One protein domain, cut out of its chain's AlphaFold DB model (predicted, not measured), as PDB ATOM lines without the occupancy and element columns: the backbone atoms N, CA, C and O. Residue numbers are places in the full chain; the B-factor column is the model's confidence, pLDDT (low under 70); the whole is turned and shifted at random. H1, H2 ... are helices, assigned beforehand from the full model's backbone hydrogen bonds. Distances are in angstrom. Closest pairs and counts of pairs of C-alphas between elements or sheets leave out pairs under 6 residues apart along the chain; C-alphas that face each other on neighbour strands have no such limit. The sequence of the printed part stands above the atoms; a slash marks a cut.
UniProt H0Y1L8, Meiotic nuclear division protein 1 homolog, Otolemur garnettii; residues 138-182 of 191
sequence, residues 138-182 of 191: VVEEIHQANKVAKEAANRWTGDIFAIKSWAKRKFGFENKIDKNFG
ATOM      1  N   VAL A 138     151.290 242.293 123.729       83.12
ATOM      2  CA  VAL A 138     152.741 242.165 123.965       83.12
ATOM      3  C   VAL A 138     153.484 243.407 123.470       83.12
ATOM      4  O   VAL A 138     154.415 243.883 124.116       83.12
ATOM      5  N   VAL A 139     153.061 243.960 122.331       86.81
ATOM      6  CA  VAL A 139     153.628 245.197 121.778       86.81
ATOM      7  C   VAL A 139     153.363 246.381 122.708       86.81
ATOM      8  O   VAL A 139     154.282 247.153 122.984       86.81
ATOM      9  N   GLU A 140     152.150 246.501 123.247       88.81
ATOM     10  CA  GLU A 140     151.806 247.552 124.208       88.81
ATOM     11  C   GLU A 140     152.618 247.426 125.506       88.81
ATOM     12  O   GLU A 140     153.151 248.420 125.996       88.81
ATOM     13  N   GLU A 141     152.806 246.213 126.033       88.81
ATOM     14  CA  GLU A 141     153.657 245.973 127.208       88.81
ATOM     15  C   GLU A 141     155.105 246.436 126.977       88.81
ATOM     16  O   GLU A 141     155.690 247.103 127.837       88.81
ATOM     17  N   ILE A 142     155.673 246.150 125.800       89.31
ATOM     18  CA  ILE A 142     157.012 246.623 125.415       89.31
ATOM     19  C   ILE A 142     157.040 248.154 125.307       89.31
ATOM     20  O   ILE A 142     157.989 248.782 125.776       89.31
ATOM     21  N   HIS A 143     156.006 248.779 124.739       91.44
ATOM     22  CA  HIS A 143     155.913 250.238 124.663       91.44
ATOM     23  C   HIS A 143     155.867 250.894 126.046       91.44
ATOM     24  O   HIS A 143     156.577 251.876 126.277       91.44
ATOM     25  N   GLN A 144     155.090 250.341 126.979       93.56
ATOM     26  CA  GLN A 144     155.041 250.843 128.353       93.56
ATOM     27  C   GLN A 144     156.386 250.663 129.064       93.56
ATOM     28  O   GLN A 144     156.869 251.596 129.708       93.56
ATOM     29  N   ALA A 145     157.042 249.510 128.899       93.88
ATOM     30  CA  ALA A 145     158.377 249.280 129.448       93.88
ATOM     31  C   ALA A 145     159.412 250.269 128.881       93.88
ATOM     32  O   ALA A 145     160.186 250.849 129.643       93.88
ATOM     33  N   ASN A 146     159.380 250.528 127.571       93.94
ATOM     34  CA  ASN A 146     160.249 251.508 126.916       93.94
ATOM     35  C   ASN A 146     160.001 252.928 127.430       93.94
ATOM     36  O   ASN A 146     160.952 253.668 127.664       93.94
ATOM     37  N   LYS A 147     158.737 253.302 127.658       95.00
ATOM     38  CA  LYS A 147     158.390 254.604 128.235       95.00
ATOM     39  C   LYS A 147     158.994 254.774 129.630       95.00
ATOM     40  O   LYS A 147     159.648 255.781 129.885       95.00
ATOM     41  N   VAL A 148     158.841 253.775 130.500       95.75
ATOM     42  CA  VAL A 148     159.424 253.795 131.854       95.75
ATOM     43  C   VAL A 148     160.952 253.841 131.800       95.75
ATOM     44  O   VAL A 148     161.568 254.619 132.526       95.75
ATOM     45  N   ALA A 149     161.576 253.044 130.928       95.69
ATOM     46  CA  ALA A 149     163.028 253.029 130.763       95.69
ATOM     47  C   ALA A 149     163.563 254.387 130.283       95.69
ATOM     48  O   ALA A 149     164.555 254.878 130.819       95.69
ATOM     49  N   LYS A 150     162.871 255.025 129.338       95.19
ATOM     50  CA  LYS A 150     163.209 256.356 128.826       95.19
ATOM     51  C   LYS A 150     163.048 257.444 129.883       95.19
ATOM     52  O   LYS A 150     163.939 258.269 130.059       95.19
ATOM     53  N   GLU A 151     161.945 257.437 130.629       95.12
ATOM     54  CA  GLU A 151     161.741 258.366 131.747       95.12
ATOM     55  C   GLU A 151     162.831 258.199 132.816       95.12
ATOM     56  O   GLU A 151     163.355 259.190 133.331       95.12
ATOM     57  N   ALA A 152     163.221 256.957 133.118       95.94
ATOM     58  CA  ALA A 152     164.308 256.666 134.045       95.94
ATOM     59  C   ALA A 152     165.667 257.148 133.514       95.94
ATOM     60  O   ALA A 152     166.408 257.784 134.263       95.94
ATOM     61  N   ALA A 153     165.986 256.893 132.242       95.75
ATOM     62  CA  ALA A 153     167.209 257.378 131.602       95.75
ATOM     63  C   ALA A 153     167.286 258.910 131.656       95.75
ATOM     64  O   ALA A 153     168.257 259.455 132.173       95.75
ATOM     65  N   ASN A 154     166.209 259.597 131.268       95.00
ATOM     66  CA  ASN A 154     166.118 261.056 131.307       95.00
ATOM     67  C   ASN A 154     166.244 261.617 132.729       95.00
ATOM     68  O   ASN A 154     166.860 262.663 132.934       95.00
ATOM     69  N   ARG A 155     165.731 260.911 133.740       95.69
ATOM     70  CA  ARG A 155     165.943 261.283 135.143       95.69
ATOM     71  C   ARG A 155     167.423 261.228 135.526       95.69
ATOM     72  O   ARG A 155     167.930 262.197 136.085       95.69
ATOM     73  N   TRP A 156     168.114 260.138 135.192       95.00
ATOM     74  CA  TRP A 156     169.553 260.013 135.440       95.00
ATOM     75  C   TRP A 156     170.361 261.056 134.664       95.00
ATOM     76  O   TRP A 156     171.274 261.650 135.232       95.00
ATOM     77  N   THR A 157     169.997 261.346 133.413       94.06
ATOM     78  CA  THR A 157     170.584 262.433 132.612       94.06
ATOM     79  C   THR A 157     170.444 263.784 133.319       94.06
ATOM     80  O   THR A 157     171.427 264.515 133.471       94.06
ATOM     81  N   GLY A 158     169.257 264.093 133.850       94.25
ATOM     82  CA  GLY A 158     169.021 265.295 134.651       94.25
ATOM     83  C   GLY A 158     169.876 265.350 135.922       94.25
ATOM     84  O   GLY A 158     170.487 266.384 136.213       94.25
ATOM     85  N   ASP A 159     169.981 264.236 136.648       94.50
ATOM     86  CA  ASP A 159     170.809 264.128 137.854       94.50
ATOM     87  C   ASP A 159     172.302 264.332 137.534       94.50
ATOM     88  O   ASP A 159     173.002 265.066 138.240       94.50
ATOM     89  N   ILE A 160     172.789 263.760 136.428       91.00
ATOM     90  CA  ILE A 160     174.161 263.943 135.932       91.00
ATOM     91  C   ILE A 160     174.426 265.421 135.626       91.00
ATOM     92  O   ILE A 160     175.427 265.977 136.092       91.00
ATOM     93  N   PHE A 161     173.525 266.096 134.905       91.12
ATOM     94  CA  PHE A 161     173.666 267.525 134.613       91.12
ATOM     95  C   PHE A 161     173.623 268.394 135.875       91.12
ATOM     96  O   PHE A 161     174.404 269.347 135.993       91.12
ATOM     97  N   ALA A 162     172.774 268.055 136.847       91.88
ATOM     98  CA  ALA A 162     172.703 268.756 138.125       91.88
ATOM     99  C   ALA A 162     174.016 268.630 138.916       91.88
ATOM    100  O   ALA A 162     174.561 269.642 139.374       91.88
ATOM    101  N   ILE A 163     174.570 267.416 139.018       88.94
ATOM    102  CA  ILE A 163     175.852 267.152 139.690       88.94
ATOM    103  C   ILE A 163     176.993 267.876 138.974       88.94
ATOM    104  O   ILE A 163     177.801 268.539 139.630       88.94
ATOM    105  N   LYS A 164     177.041 267.819 137.638       87.44
ATOM    106  CA  LYS A 164     178.045 268.517 136.820       87.44
ATOM    107  C   LYS A 164     178.001 270.029 137.048       87.44
ATOM    108  O   LYS A 164     179.035 270.648 137.305       87.44
ATOM    109  N   SER A 165     176.807 270.623 137.021       88.44
ATOM    110  CA  SER A 165     176.598 272.057 137.267       88.44
ATOM    111  C   SER A 165     177.021 272.468 138.682       88.44
ATOM    112  O   SER A 165     177.728 273.465 138.867       88.44
ATOM    113  N   TRP A 166     176.664 271.670 139.692       90.12
ATOM    114  CA  TRP A 166     177.064 271.900 141.080       90.12
ATOM    115  C   TRP A 166     178.577 271.775 141.284       90.12
ATOM    116  O   TRP A 166     179.184 272.651 141.903       90.12
ATOM    117  N   ALA A 167     179.203 270.733 140.735       86.75
ATOM    118  CA  ALA A 167     180.638 270.493 140.858       86.75
ATOM    119  C   ALA A 167     181.456 271.603 140.183       86.75
ATOM    120  O   ALA A 167     182.426 272.093 140.768       86.75
ATOM    121  N   LYS A 168     181.012 272.072 139.010       86.06
ATOM    122  CA  LYS A 168     181.602 273.230 138.325       86.06
ATOM    123  C   LYS A 168     181.525 274.494 139.180       86.06
ATOM    124  O   LYS A 168     182.523 275.194 139.322       86.06
ATOM    125  N   ARG A 169     180.372 274.761 139.805       87.31
ATOM    126  CA  ARG A 169     180.164 275.946 140.656       87.31
ATOM    127  C   ARG A 169     180.946 275.893 141.971       87.31
ATOM    128  O   ARG A 169     181.446 276.920 142.412       87.31
ATOM    129  N   LYS A 170     181.016 274.726 142.617       89.44
ATOM    130  CA  LYS A 170     181.589 274.580 143.965       89.44
ATOM    131  C   LYS A 170     183.103 274.374 143.965       89.44
ATOM    132  O   LYS A 170     183.771 274.871 144.863       89.44
ATOM    133  N   PHE A 171     183.630 273.637 142.989       85.25
ATOM    134  CA  PHE A 171     185.038 273.227 142.957       85.25
ATOM    135  C   PHE A 171     185.823 273.809 141.774       85.25
ATOM    136  O   PHE A 171     187.015 273.548 141.657       85.25
ATOM    137  N   GLY A 172     185.180 274.577 140.885       80.62
ATOM    138  CA  GLY A 172     185.841 275.139 139.702       80.62
ATOM    139  C   GLY A 172     186.260 274.081 138.678       80.62
ATOM    140  O   GLY A 172     187.132 274.328 137.848       80.62
ATOM    141  N   PHE A 173     185.670 272.883 138.738       74.50
ATOM    142  CA  PHE A 173     185.917 271.845 137.747       74.50
ATOM    143  C   PHE A 173     185.244 272.225 136.422       74.50
ATOM    144  O   PHE A 173     184.021 272.223 136.308       74.50
ATOM    145  N   GLU A 174     186.043 272.567 135.416       70.75
ATOM    146  CA  GLU A 174     185.580 272.755 134.035       70.75
ATOM    147  C   GLU A 174     185.288 271.393 133.356       70.75
ATOM    148  O   GLU A 174     184.879 270.431 134.006       70.75
ATOM    149  N   ASN A 175     185.542 271.257 132.051       68.69
ATOM    150  CA  ASN A 175     185.256 270.061 131.237       68.69
ATOM    151  C   ASN A 175     186.118 268.822 131.589       68.69
ATOM    152  O   ASN A 175     186.178 267.853 130.834       68.69
ATOM    153  N   LYS A 176     186.819 268.831 132.731       77.19
ATOM    154  CA  LYS A 176     187.582 267.675 133.234       77.19
ATOM    155  C   LYS A 176     186.666 266.561 133.750       77.19
ATOM    156  O   LYS A 176     187.067 265.405 133.727       77.19
ATOM    157  N   ILE A 177     185.452 266.903 134.192       83.06
ATOM    158  CA  ILE A 177     184.458 265.929 134.677       83.06
ATOM    159  C   ILE A 177     184.048 264.987 133.542       83.06
ATOM    160  O   ILE A 177     184.108 263.775 133.716       83.06
ATOM    161  N   ASP A 178     183.732 265.530 132.369       83.88
ATOM    162  CA  ASP A 178     183.245 264.738 131.235       83.88
ATOM    163  C   ASP A 178     184.280 263.709 130.774       83.88
ATOM    164  O   ASP A 178     183.970 262.531 130.630       83.88
ATOM    165  N   LYS A 179     185.551 264.120 130.667       84.50
ATOM    166  CA  LYS A 179     186.656 263.218 130.309       84.50
ATOM    167  C   LYS A 179     186.932 262.150 131.370       84.50
ATOM    168  O   LYS A 179     187.273 261.029 131.013       84.50
ATOM    169  N   ASN A 180     186.792 262.481 132.656       86.31
ATOM    170  CA  ASN A 180     187.075 261.549 133.750       86.31
ATOM    171  C   ASN A 180     185.974 260.498 133.943       86.31
ATOM    172  O   ASN A 180     186.280 259.372 134.328       86.31
ATOM    173  N   PHE A 181     184.714 260.863 133.699       86.06
ATOM    174  CA  PHE A 181     183.563 259.960 133.819       86.06
ATOM    175  C   PHE A 181     183.108 259.372 132.476       86.06
ATOM    176  O   PHE A 181     182.167 258.586 132.452       86.06
ATOM    177  N   GLY A 182     183.779 259.723 131.375       87.38
ATOM    178  CA  GLY A 182     183.472 259.209 130.041       87.38
ATOM    179  C   GLY A 182     182.124 259.687 129.502       87.38
ATOM    180  O   GLY A 182     181.456 258.922 128.817       87.38
TER     181      GLY A 182
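What this domain is: This is residues 138 to 182 of the 191 residues of the protein "Meiotic nuclear division protein 1 homolog" of Otolemur garnettii (UniProt H0Y1L8). One long helix, H1, makes nearly the whole length of a rod, and at its far end the printed part folds back through a tight link into a very short helix, H2, set near the last part of H1. Residues 138 to 163 of H1 stand free and stick out as a long straight arm. The printed part has 45 residues with two named helices, H1 then H2, and no named strand; its class is all helix. It is extended, with a radius of gyration of the C-alphas of 15.6 A and spans of 49 by 17 by 8 A.

How they stand to each other: H1, residues 138 to 171, and H2, residues 176 to 181, are close but not clearly touching, with 1 pair of C-alphas within 8 A. The closest C-alphas are those of Lys 164 and Ile 177, 7.2 A apart. The two run opposite ways at a steep tilt of 37 degrees, only just past shallow. In H1 and H2 every O i to N i+4 pair is within hydrogen-bond range.

Where its parts are: H1 measures 48.7 A from C-alpha 138 at (152.741, 242.165, 123.965) to C-alpha 171 at (185.038, 273.227, 142.957). H2 ends with C-alpha 181 at (183.563, 259.960, 133.819).

The domain as a whole: The C-alphas of Val 138 and Gly 172, the two farthest apart, are 49.3 A apart. The printed part has no cut. Mean pLDDT of the printed part is 88.7, and residue 175 is under 70.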